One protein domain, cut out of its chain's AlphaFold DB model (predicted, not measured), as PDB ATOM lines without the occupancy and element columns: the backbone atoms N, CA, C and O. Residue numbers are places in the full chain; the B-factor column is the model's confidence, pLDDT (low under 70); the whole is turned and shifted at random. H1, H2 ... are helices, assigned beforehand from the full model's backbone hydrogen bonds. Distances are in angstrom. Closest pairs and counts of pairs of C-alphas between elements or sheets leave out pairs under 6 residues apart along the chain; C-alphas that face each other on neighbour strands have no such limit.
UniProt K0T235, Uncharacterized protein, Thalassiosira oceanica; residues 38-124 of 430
ATOM      1  N   THR A  38      16.865 -38.297  50.649       85.56
ATOM      2  CA  THR A  38      17.808 -39.244  51.251       85.56
ATOM      3  C   THR A  38      19.218 -38.635  51.273       85.56
ATOM      4  O   THR A  38      19.588 -37.908  50.345       85.56
ATOM      5  N   PRO A  39      20.064 -38.945  52.277       88.19
ATOM      6  CA  PRO A  39      21.439 -38.438  52.327       88.19
ATOM      7  C   PRO A  39      22.226 -38.722  51.041       88.19
ATOM      8  O   PRO A  39      23.061 -37.926  50.614       88.19
ATOM      9  N   TRP A  40      21.921 -39.844  50.385       91.44
ATOM     10  CA  TRP A  40      22.508 -40.211  49.104       91.44
ATOM     11  C   TRP A  40      22.085 -39.285  47.961       91.44
ATOM     12  O   TRP A  40      22.917 -38.926  47.128       91.44
ATOM     13  N   LEU A  41      20.821 -38.853  47.935       87.44
ATOM     14  CA  LEU A  41      20.344 -37.899  46.941       87.44
ATOM     15  C   LEU A  41      21.060 -36.552  47.084       87.44
ATOM     16  O   LEU A  41      21.485 -35.994  46.081       87.44
ATOM     17  N   TRP A  42      21.290 -36.071  48.309       87.56
ATOM     18  CA  TRP A  42      22.083 -34.859  48.540       87.56
ATOM     19  C   TRP A  42      23.508 -34.978  47.987       87.56
ATOM     20  O   TRP A  42      23.987 -34.075  47.301       87.56
ATOM     21  N   VAL A  43      24.175 -36.111  48.230       92.00
ATOM     22  CA  VAL A  43      25.509 -36.388  47.670       92.00
ATOM     23  C   VAL A  43      25.465 -36.409  46.142       92.00
ATOM     24  O   VAL A  43      26.336 -35.820  45.499       92.00
ATOM     25  N   LEU A  44      24.440 -37.032  45.555       93.38
ATOM     26  CA  LEU A  44      24.242 -37.087  44.109       93.38
ATOM     27  C   LEU A  44      24.018 -35.688  43.526       93.38
ATOM     28  O   LEU A  44      24.675 -35.334  42.550       93.38
ATOM     29  N   VAL A  45      23.167 -34.864  44.140       89.31
ATOM     30  CA  VAL A  45      22.907 -33.477  43.722       89.31
ATOM     31  C   VAL A  45      24.197 -32.659  43.758       89.31
ATOM     32  O   VAL A  45      24.561 -32.042  42.756       89.31
ATOM     33  N   VAL A  46      24.955 -32.714  44.858       91.19
ATOM     34  CA  VAL A  46      26.250 -32.023  44.969       91.19
ATOM     35  C   VAL A  46      27.236 -32.518  43.908       91.19
ATOM     36  O   VAL A  46      27.938 -31.714  43.294       91.19
ATOM     37  N   PHE A  47      27.267 -33.824  43.643       95.00
ATOM     38  CA  PHE A  47      28.118 -34.413  42.614       95.00
ATOM     39  C   PHE A  47      27.727 -33.964  41.199       95.00
ATOM     40  O   PHE A  47      28.602 -33.636  40.395       95.00
ATOM     41  N   VAL A  48      26.432 -33.884  40.884       93.81
ATOM     42  CA  VAL A  48      25.931 -33.384  39.592       93.81
ATOM     43  C   VAL A  48      26.273 -31.906  39.415       93.81
ATOM     44  O   VAL A  48      26.780 -31.519  38.363       93.81
ATOM     45  N   ILE A  49      26.098 -31.082  40.450       91.69
ATOM     46  CA  ILE A  49      26.476 -29.663  40.402       91.69
ATOM     47  C   ILE A  49      27.992 -29.524  40.197       91.69
ATOM     48  O   ILE A  49      28.441 -28.731  39.367       91.69
ATOM     49  N   LEU A  50      28.796 -30.328  40.900       92.94
ATOM     50  CA  LEU A  50      30.254 -30.314  40.780       92.94
ATOM     51  C   LEU A  50      30.725 -30.740  39.387       92.94
ATOM     52  O   LEU A  50      31.555 -30.060  38.785       92.94
ATOM     53  N   THR A  51      30.196 -31.840  38.858       93.75
ATOM     54  CA  THR A  51      30.538 -32.322  37.513       93.75
ATOM     55  C   THR A  51      30.101 -31.323  36.446       93.75
ATOM     56  O   THR A  51      30.901 -30.996  35.570       93.75
ATOM     57  N   ALA A  52      28.901 -30.745  36.554       92.88
ATOM     58  CA  ALA A  52      28.426 -29.693  35.658       92.88
ATOM     59  C   ALA A  52      29.316 -28.440  35.704       92.88
ATOM     60  O   ALA A  52      29.634 -27.875  34.658       92.88
ATOM     61  N   ALA A  53      29.769 -28.026  36.890       91.25
ATOM     62  CA  ALA A  53      30.690 -26.902  37.043       91.25
ATOM     63  C   ALA A  53      32.059 -27.188  36.405       91.25
ATOM     64  O   ALA A  53      32.584 -26.359  35.660       91.25
ATOM     65  N   VAL A  54      32.620 -28.380  36.637       90.69
ATOM     66  CA  VAL A  54      33.901 -28.800  36.048       90.69
ATOM     67  C   VAL A  54      33.807 -28.869  34.525       90.69
ATOM     68  O   VAL A  54      34.665 -28.316  33.838       90.69
ATOM     69  N   LEU A  55      32.756 -29.493  33.990       92.12
ATOM     70  CA  LEU A  55      32.525 -29.582  32.547       92.12
ATOM     71  C   LEU A  55      32.260 -28.205  31.935       92.12
ATOM     72  O   LEU A  55      32.789 -27.906  30.870       92.12
ATOM     73  N   GLY A  56      31.517 -27.333  32.618       89.12
ATOM     74  CA  GLY A  56      31.285 -25.958  32.179       89.12
ATOM     75  C   GLY A  56      32.587 -25.172  32.024       89.12
ATOM     76  O   GLY A  56      32.779 -24.491  31.020       89.12
ATOM     77  N   VAL A  57      33.521 -25.319  32.966       86.62
ATOM     78  CA  VAL A  57      34.856 -24.700  32.873       86.62
ATOM     79  C   VAL A  57      35.731 -25.373  31.814       86.62
ATOM     80  O   VAL A  57      36.536 -24.697  31.177       86.62
ATOM     81  N   TRP A  58      35.588 -26.685  31.620       87.81
ATOM     82  CA  TRP A  58      36.346 -27.439  30.622       87.81
ATOM     83  C   TRP A  58      35.939 -27.084  29.188       87.81
ATOM     84  O   TRP A  58      36.800 -26.900  28.330       87.81
ATOM     85  N   PHE A  59      34.633 -26.990  28.926       88.88
ATOM     86  CA  PHE A  59      34.086 -26.713  27.598       88.88
ATOM     87  C   PHE A  59      34.019 -25.230  27.270       88.88
ATOM     88  O   PHE A  59      34.131 -24.856  26.101       88.88
ATOM     89  N   SER A  60      33.835 -24.370  28.270       81.69
ATOM     90  CA  SER A  60      33.897 -22.942  28.022       81.69
ATOM     91  C   SER A  60      35.338 -22.565  27.724       81.69
ATOM     92  O   SER A  60      36.234 -22.833  28.518       81.69
ATOM     93  N   ASP A  61      35.551 -21.979  26.545       78.62
ATOM     94  CA  ASP A  61      36.847 -21.553  26.024       78.62
ATOM     95  C   ASP A  61      37.523 -20.643  27.062       78.62
ATOM     96  O   ASP A  61      37.274 -19.433  27.145       78.62
ATOM     97  N   SER A  62      38.315 -21.266  27.941       67.38
ATOM     98  CA  SER A  62      38.798 -20.678  29.196       67.38
ATOM     99  C   SER A  62      39.622 -19.423  28.943       67.38
ATOM    100  O   SER A  62      39.675 -18.521  29.778       67.38
ATOM    101  N   GLU A  63      40.200 -19.317  27.746       72.44
ATOM    102  CA  GLU A  63      40.918 -18.142  27.284       72.44
ATOM    103  C   GLU A  63      39.986 -16.943  27.046       72.44
ATOM    104  O   GLU A  63      40.336 -15.822  27.422       72.44
ATOM    105  N   LYS A  64      38.783 -17.159  26.496       78.81
ATOM    106  CA  LYS A  64      37.774 -16.108  26.288       78.81
ATOM    107  C   LYS A  64      37.116 -15.692  27.597       78.81
ATOM    108  O   LYS A  64      36.993 -14.493  27.839       78.81
ATOM    109  N   LEU A  65      36.754 -16.644  28.459       70.38
ATOM    110  CA  LEU A  65      36.178 -16.341  29.776       70.38
ATOM    111  C   LEU A  65      37.176 -15.617  30.683       70.38
ATOM    112  O   LEU A  65      36.832 -14.598  31.279       70.38
ATOM    113  N   ALA A  66      38.425 -16.091  30.751       69.00
ATOM    114  CA  ALA A  66      39.448 -15.440  31.561       69.00
ATOM    115  C   ALA A  66      39.741 -14.022  31.056       69.00
ATOM    116  O   ALA A  66      39.890 -13.089  31.845       69.00
ATOM    117  N   LYS A  67      39.767 -13.835  29.730       77.94
ATOM    118  CA  LYS A  67      39.956 -12.516  29.126       77.94
ATOM    119  C   LYS A  67      38.762 -11.592  29.377       77.94
ATOM    120  O   LYS A  67      38.995 -10.428  29.682       77.94
ATOM    121  N   LYS A  68      37.525 -12.092  29.281       78.38
ATOM    122  CA  LYS A  68      36.303 -11.309  29.523       78.38
ATOM    123  C   LYS A  68      36.185 -10.883  30.987       78.38
ATOM    124  O   LYS A  68      35.972  -9.708  31.251       78.38
ATOM    125  N   ASN A  69      36.371 -11.814  31.921       72.75
ATOM    126  CA  ASN A  69      36.109 -11.560  33.340       72.75
ATOM    127  C   ASN A  69      37.309 -10.947  34.076       72.75
ATOM    128  O   ASN A  69      37.120 -10.210  35.036       72.75
ATOM    129  N   TYR A  70      38.541 -11.235  33.644       69.50
ATOM    130  CA  TYR A  70      39.757 -10.795  34.345       69.50
ATOM    131  C   TYR A  70      40.657  -9.880  33.507       69.50
ATOM    132  O   TYR A  70      41.748  -9.518  33.955       69.50
ATOM    133  N   GLY A  71      40.264  -9.545  32.273       72.19
ATOM    134  CA  GLY A  71      41.020  -8.652  31.387       72.19
ATOM    135  C   GLY A  71      42.401  -9.178  30.966       72.19
ATOM    136  O   GLY A  71      43.179  -8.454  30.345       72.19
ATOM    137  N   LYS A  72      42.753 -10.429  31.299       67.75
ATOM    138  CA  LYS A  72      44.098 -10.991  31.096       67.75
ATOM    139  C   LYS A  72      44.050 -12.224  30.200       67.75
ATOM    140  O   LYS A  72      43.384 -13.207  30.499       67.75
ATOM    141  N   SER A  73      44.814 -12.184  29.107       72.69
ATOM    142  CA  SER A  73      45.037 -13.345  28.236       72.69
ATOM    143  C   SER A  73      45.961 -14.357  28.922       72.69
ATOM    144  O   SER A  73      47.076 -14.017  29.334       72.69
ATOM    145  N   LEU A  74      45.522 -15.616  29.007       68.50
ATOM    146  CA  LEU A  74      46.291 -16.719  29.594       68.50
ATOM    147  C   LEU A  74      47.615 -16.982  28.856       68.50
ATOM    148  O   LEU A  74      48.609 -17.333  29.497       68.50
ATOM    149  N   ARG A  75      47.687 -16.737  27.539       73.56
ATOM    150  CA  ARG A  75      48.944 -16.831  26.770       73.56
ATOM    151  C   ARG A  75      50.031 -15.897  27.294       73.56
ATOM    152  O   ARG A  75      51.177 -16.326  27.410       73.56
ATOM    153  N   LYS A  76      49.686 -14.664  27.692       68.75
ATOM    154  CA  LYS A  76      50.663 -13.719  28.271       68.75
ATOM    155  C   LYS A  76      51.207 -14.204  29.619       68.75
ATOM    156  O   LYS A  76      52.388 -14.024  29.900       68.75
ATOM    157  N   LEU A  77      50.383 -14.874  30.428       66.19
ATOM    158  CA  LEU A  77      50.822 -15.473  31.695       66.19
ATOM    159  C   LEU A  77      51.751 -16.677  31.483       66.19
ATOM    160  O   LEU A  77      52.694 -16.855  32.253       66.19
ATOM    161  N   LYS A  78      51.510 -17.479  30.438       68.31
ATOM    162  CA  LYS A  78      52.345 -18.640  30.093       68.31
ATOM    163  C   LYS A  78      53.699 -18.228  29.499       68.31
ATOM    164  O   LYS A  78      54.698 -18.878  29.785       68.31
ATOM    165  N   ALA A  79      53.739 -17.132  28.737       76.00
ATOM    166  CA  ALA A  79      54.971 -16.577  28.169       76.00
ATOM    167  C   ALA A  79      55.872 -15.889  29.216       76.00
ATOM    168  O   ALA A  79      57.088 -15.886  29.072       76.00
ATOM    169  N   GLY A  80      55.301 -15.348  30.300       69.12
ATOM    170  CA  GLY A  80      56.038 -14.595  31.325       69.12
ATOM    171  C   GLY A  80      56.779 -15.422  32.388       69.12
ATOM    172  O   GLY A  80      57.061 -14.888  33.458       69.12
ATOM    173  N   GLY A  81      57.029 -16.720  32.174       65.50
ATOM    174  CA  GLY A  81      57.760 -17.570  33.134       65.50
ATOM    175  C   GLY A  81      57.078 -17.737  34.503       65.50
ATOM    176  O   GLY A  81      57.710 -18.120  35.489       65.50
ATOM    177  N   VAL A  82      55.781 -17.435  34.603       59.12
ATOM    178  CA  VAL A  82      55.049 -17.476  35.872       59.12
ATOM    179  C   VAL A  82      54.888 -18.930  36.332       59.12
ATOM    180  O   VAL A  82      54.378 -19.776  35.598       59.12
ATOM    181  N   LYS A  83      55.301 -19.225  37.576       63.28
ATOM    182  CA  LYS A  83      55.209 -20.560  38.200       63.28
ATOM    183  C   LYS A  83      53.813 -21.179  37.993       63.28
ATOM    184  O   LYS A  83      52.809 -20.568  38.367       63.28
ATOM    185  N   LYS A  84      53.762 -22.425  37.483       65.69
ATOM    186  CA  LYS A  84      52.540 -23.221  37.185       65.69
ATOM    187  C   LYS A  84      51.469 -23.185  38.294       65.69
ATOM    188  O   LYS A  84      50.282 -23.263  37.989       65.69
ATOM    189  N   SER A  85      51.873 -23.005  39.554       63.41
ATOM    190  CA  SER A  85      50.994 -22.837  40.722       63.41
ATOM    191  C   SER A  85      49.904 -21.763  40.537       63.41
ATOM    192  O   SER A  85      48.761 -22.013  40.907       63.41
ATOM    193  N   LYS A  86      50.193 -20.620  39.890       65.56
ATOM    194  CA  LYS A  86      49.199 -19.532  39.746       65.56
ATOM    195  C   LYS A  86      48.060 -19.854  38.779       65.56
ATOM    196  O   LYS A  86      46.973 -19.314  38.934       65.56
ATOM    197  N   SER A  87      48.291 -20.736  37.805       69.81
ATOM    198  CA  SER A  87      47.241 -21.147  36.863       69.81
ATOM    199  C   SER A  87      46.170 -22.004  37.541       69.81
ATOM    200  O   SER A  87      44.989 -21.810  37.281       69.81
ATOM    201  N   LYS A  88      46.561 -22.873  38.487       78.94
ATOM    202  CA  LYS A  88      45.634 -23.755  39.214       78.94
ATOM    203  C   LYS A  88      44.618 -22.974  40.053       78.94
ATOM    204  O   LYS A  88      43.453 -23.343  40.062       78.94
ATOM    205  N   ALA A  89      45.045 -21.877  40.682       75.06
ATOM    206  CA  ALA A  89      44.171 -21.022  41.490       75.06
ATOM    207  C   ALA A  89      43.073 -20.323  40.662       75.06
ATOM    208  O   ALA A  89      41.965 -20.113  41.146       75.06
ATOM    209  N   VAL A  90      43.366 -19.978  39.401       77.50
ATOM    210  CA  VAL A  90      42.371 -19.374  38.496       77.50
ATOM    211  C   VAL A  90      41.316 -20.407  38.097       77.50
ATOM    212  O   VAL A  90      40.128 -20.104  38.126       77.50
ATOM    213  N   TYR A  91      41.734 -21.638  37.788       80.44
ATOM    214  CA  TYR A  91      40.800 -22.722  37.469       80.44
ATOM    215  C   TYR A  91      39.934 -23.119  38.664       80.44
ATOM    216  O   TYR A  91      38.727 -23.248  38.506       80.44
ATOM    217  N   SER A  92      40.512 -23.257  39.862       82.19
ATOM    218  CA  SER A  92      39.725 -23.584  41.058       82.19
ATOM    219  C   SER A  92      38.673 -22.517  41.359       82.19
ATOM    220  O   SER A  92      37.568 -22.854  41.766       82.19
ATOM    221  N   ARG A  93      38.986 -21.238  41.110       80.12
ATOM    222  CA  ARG A  93      38.029 -20.138  41.261       80.12
ATOM    223  C   ARG A  93      36.897 -20.211  40.239       80.12
ATOM    224  O   ARG A  93      35.744 -20.098  40.623       80.12
ATOM    225  N   LEU A  94      37.218 -20.438  38.964       83.12
ATOM    226  CA  LEU A  94      36.203 -20.602  37.916       83.12
ATOM    227  C   LEU A  94      35.267 -21.783  38.207       83.12
ATOM    228  O   LEU A  94      34.069 -21.677  37.971       83.12
ATOM    229  N   ILE A  95      35.802 -22.883  38.749       86.44
ATOM    230  CA  ILE A  95      34.997 -24.043  39.157       86.44
ATOM    231  C   ILE A  95      34.107 -23.687  40.350       86.44
ATOM    232  O   ILE A  95      32.937 -24.045  40.338       86.44
ATOM    233  N   ALA A  96      34.620 -22.968  41.352       84.94
ATOM    234  CA  ALA A  96      33.827 -22.541  42.506       84.94
ATOM    235  C   ALA A  96      32.696 -21.573  42.113       84.94
ATOM    236  O   ALA A  96      31.562 -21.764  42.539       84.94
ATOM    237  N   ASP A  97      32.980 -20.585  41.258       82.88
ATOM    238  CA  ASP A  97      31.963 -19.659  40.742       82.88
ATOM    239  C   ASP A  97      30.900 -20.416  39.927       82.88
ATOM    240  O   ASP A  97      29.705 -20.213  40.132       82.88
ATOM    241  N   GLY A  98      31.321 -21.349  39.063       87.06
ATOM    242  CA  GLY A  98      30.406 -22.200  38.302       87.06
ATOM    243  C   GLY A  98      29.575 -23.135  39.185       87.06
ATOM    244  O   GLY A  98      28.396 -23.337  38.916       87.06
ATOM    245  N   PHE A  99      30.157 -23.674  40.259       89.50
ATOM    246  CA  PHE A  99      29.451 -24.505  41.234       89.50
ATOM    247  C   PHE A  99      28.360 -23.712  41.952       89.50
ATOM    248  O   PHE A  99      27.248 -24.208  42.086       89.50
ATOM    249  N   LEU A 100      28.646 -22.475  42.367       85.81
ATOM    250  CA  LEU A 100      27.659 -21.611  43.016       85.81
ATOM    251  C   LEU A 100      26.534 -21.204  42.056       85.81
ATOM    252  O   LEU A 100      25.367 -21.301  42.420       85.81
ATOM    253  N   GLU A 101      26.868 -20.796  40.828       86.75
ATOM    254  CA  GLU A 101      25.878 -20.403  39.816       86.75
ATOM    255  C   GLU A 101      24.957 -21.572  39.444       86.75
ATOM    256  O   GLU A 101      23.733 -21.437  39.434       86.75
ATOM    257  N   LYS A 102      25.536 -22.749  39.169       88.00
ATOM    258  CA  LYS A 102      24.753 -23.944  38.845       88.00
ATOM    259  C   LYS A 102      24.003 -24.470  40.056       88.00
ATOM    260  O   LYS A 102      22.852 -24.853  39.903       88.00
ATOM    261  N   GLY A 103      24.608 -24.442  41.240       87.25
ATOM    262  CA  GLY A 103      23.947 -24.829  42.480       87.25
ATOM    263  C   GLY A 103      22.681 -24.014  42.717       87.25
ATOM    264  O   GLY A 103      21.624 -24.601  42.912       87.25
ATOM    265  N   LEU A 104      22.760 -22.685  42.590       86.25
ATOM    266  CA  LEU A 104      21.598 -21.802  42.712       86.25
ATOM    267  C   LEU A 104      20.488 -22.184  41.720       86.25
ATOM    268  O   LEU A 104      19.330 -22.294  42.108       86.25
ATOM    269  N   PHE A 105      20.846 -22.441  40.459       87.06
ATOM    270  CA  PHE A 105      19.884 -22.828  39.427       87.06
ATOM    271  C   PHE A 105      19.211 -24.180  39.717       87.06
ATOM    272  O   PHE A 105      17.996 -24.290  39.598       87.06
ATOM    273  N   PHE A 106      19.980 -25.202  40.114       85.69
ATOM    274  CA  PHE A 106      19.438 -26.527  40.436       85.69
ATOM    275  C   PHE A 106      18.530 -26.499  41.667       85.69
ATOM    276  O   PHE A 106      17.480 -27.134  41.648       85.69
ATOM    277  N   PHE A 107      18.904 -25.755  42.713       83.12
ATOM    278  CA  PHE A 107      18.068 -25.635  43.906       83.12
ATOM    279  C   PHE A 107      16.808 -24.800  43.647       83.12
ATOM    280  O   PHE A 107      15.741 -25.216  44.079       83.12
ATOM    281  N   SER A 108      16.890 -23.700  42.887       81.75
ATOM    282  CA  SER A 108      15.705 -22.903  42.514       81.75
ATOM    283  C   SER A 108      14.725 -23.722  41.673       81.75
ATOM    284  O   SER A 108      13.564 -23.868  42.034       81.75
ATOM    285  N   ALA A 109      15.211 -24.341  40.591       82.19
ATOM    286  CA  ALA A 109      14.357 -25.087  39.671       82.19
ATOM    287  C   ALA A 109      13.812 -26.395  40.267       82.19
ATOM    288  O   ALA A 109      12.771 -26.880  39.827       82.19
ATOM    289  N   GLY A 110      14.529 -26.993  41.225       74.62
ATOM    290  CA  GLY A 110      14.082 -28.192  41.933       74.62
ATOM    291  C   GLY A 110      12.957 -27.898  42.923       74.62
ATOM    292  O   GLY A 110      11.985 -28.642  42.961       74.62
ATOM    293  N   VAL A 111      13.063 -26.800  43.677       69.06
ATOM    294  CA  VAL A 111      12.041 -26.401  44.658       69.06
ATOM    295  C   VAL A 111      10.753 -25.940  43.969       69.06
ATOM    296  O   VAL A 111       9.672 -26.269  44.434       69.06
ATOM    297  N   GLU A 112      10.847 -25.243  42.834       75.19
ATOM    298  CA  GLU A 112       9.669 -24.731  42.112       75.19
ATOM    299  C   GLU A 112       8.811 -25.814  41.433       75.19
ATOM    300  O   GLU A 112       7.682 -25.532  41.049       75.19
ATOM    301  N   ARG A 113       9.332 -27.032  41.227       78.19
ATOM    302  CA  ARG A 113       8.648 -28.077  40.437       78.19
ATOM    303  C   ARG A 113       8.147 -29.273  41.231       78.19
ATOM    304  O   ARG A 113       7.461 -30.111  40.652       78.19
ATOM    305  N   ASP A 114       8.515 -29.388  42.500       71.62
ATOM    306  CA  ASP A 114       8.150 -30.534  43.327       71.62
ATOM    307  C   ASP A 114       7.204 -30.092  44.447       71.62
ATOM    308  O   ASP A 114       7.613 -29.878  45.588       71.62
ATOM    309  N   GLU A 115       5.920 -29.951  44.100       66.69
ATOM    310  CA  GLU A 115       4.842 -29.669  45.061       66.69
ATOM    311  C   GLU A 115       4.789 -30.737  46.170       66.69
ATOM    312  O   GLU A 115       4.521 -30.419  47.328       66.69
ATOM    313  N   ALA A 116       5.163 -31.985  45.852       61.25
ATOM    314  CA  ALA A 116       5.213 -33.102  46.797       61.25
ATOM    315  C   ALA A 116       6.464 -33.111  47.701       61.25
ATOM    316  O   ALA A 116       6.558 -33.891  48.656       61.25
ATOM    317  N   ALA A 117       7.454 -32.262  47.414       60.47
ATOM    318  CA  ALA A 117       8.584 -31.997  48.300       60.47
ATOM    319  C   ALA A 117       8.383 -30.749  49.161       60.47
ATOM    320  O   ALA A 117       9.300 -30.390  49.910       60.47
ATOM    321  N   SER A 118       7.207 -30.116  49.094       63.03
ATOM    322  CA  SER A 118       6.830 -29.087  50.051       63.03
ATOM    323  C   SER A 118       7.010 -29.648  51.468       63.03
ATOM    324  O   SER A 118       6.565 -30.749  51.809       63.03
ATOM    325  N   LEU A 119       7.759 -28.909  52.297       60.41
ATOM    326  CA  LEU A 119       7.988 -29.273  53.695       60.41
ATOM    327  C   LEU A 119       6.680 -29.669  54.400       60.41
ATOM    328  O   LEU A 119       6.705 -30.734  55.013       60.41
ATOM    329  N   PRO A 120       5.558 -28.927  54.286       59.00
ATOM    330  CA  PRO A 120       4.269 -29.287  54.884       59.00
ATOM    331  C   PRO A 120       3.910 -30.771  54.786       59.00
ATOM    332  O   PRO A 120       3.657 -31.423  55.798       59.00
ATOM    333  N   GLN A 121       4.020 -31.344  53.588       59.97
ATOM    334  CA  GLN A 121       3.532 -32.690  53.312       59.97
ATOM    335  C   GLN A 121       4.422 -33.800  53.895       59.97
ATOM    336  O   GLN A 121       3.925 -34.849  54.303       59.97
ATOM    337  N   LYS A 122       5.740 -33.574  53.971       56.38
ATOM    338  CA  LYS A 122       6.707 -34.550  54.522       56.38
ATOM    339  C   LYS A 122       6.995 -34.358  56.005       56.38
ATOM    340  O   LYS A 122       7.491 -35.256  56.671       56.38
ATOM    341  N   THR A 123       6.728 -33.169  56.525       55.66
ATOM    342  CA  THR A 123       7.065 -32.815  57.901       55.66
ATOM    343  C   THR A 123       5.978 -33.111  58.920       55.66
ATOM    344  O   THR A 123       6.276 -33.105  60.119       55.66
ATOM    345  N   GLY A 124       4.747 -33.337  58.458       54.22
ATOM    346  CA  GLY A 124       3.584 -33.574  59.306       54.22
ATOM    347  C   GLY A 124       3.342 -35.035  59.689       54.22
ATOM    348  O   GLY A 124       2.499 -35.272  60.539       54.22
TER     349      GLY A 124
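AT A GLANCE: This is residues 38 to 124 of the 430 residues of an uncharacterized protein of Thalassiosira oceanica (UniProt K0T235). Two long helices, H4 and H1, cross as a lopsided X, the crossing point near the middle of H4 but nearer the end of H1. Two short helices, H2 and H3, lie in the turn that takes the chain from the end of H1 round to the start of H4, while residues 108 to 124, with H5, stick out as a tail at the other end. The printed part has 87 residues with five named helices, in the order H1, H2, H3, H4, H5, and no named strand; the class is all helix. It is only just extended, close to loose, with a radius of gyration of the C-alphas of 18.1 A, and its outline is a rod spanning 62 by 23 by 17 A.

IN THESE COORDINATES: Start with the longest helix, H4, residues 85 to 111: find C-alpha 85 at (50.994, -22.837, 40.722) and go 39.3 A to C-alpha 111 at (12.041, -26.401, 44.658), watching x fall. Then look back to H1, residues 39 to 59, which begins at C-alpha 39, (21.439, -38.438, 52.327), and measures 30.1 A. Between these two come H2, residues 62 to 70, 11.2 A long, and H3, residues 74 to 79. Last is H5, residues 119 to 123, where C-alpha 123 is at (7.065, -32.815, 57.901).

HOW THE PARTS SIT: Look first at H4 and H1, which touch: the closest C-alphas are those of Ala 53 and Gly 98, 4.9 A apart. Their lines stand at a steep tilt of 52 degrees, and they run opposite ways. H2 and H4 are near each other, with 7 pairs of C-alphas within 10 A. H1 and H2 meet only through their link. H2 and H3 only just touch, with 3 pairs of C-alphas within 8 A, the closest being those of Glu 63 and Leu 74, 6.0 A apart; their lines are about perpendicular, at 78 degrees. H3 and H4 are apart, but only just: their closest C-alphas are 8.5 A from each other. H5 touches no helix. In the backbones of H1, H2, H3 and H5 every O i to N i+4 pair is within hydrogen-bond range; in H4 it is 21 of 23.

THE WHOLE: The two C-alphas farthest apart are those of Ala 79 and Gly 124, 62.4 A. The printed part has no cut. The links from H1 to H2, H2 to H3 and H3 to H4 are tight, the one from H4 to H5 is short, and no link is long. Residues 38 to 44, of which 39 to 44 belong to H1, stand free, as do residues 79 to 85 and residues 108 to 124. Read the B-factor column for confidence: the mean pLDDT of the printed part is 77.8, and 27 residues are under 70, among them residues 80 to 87 and 115 to 124.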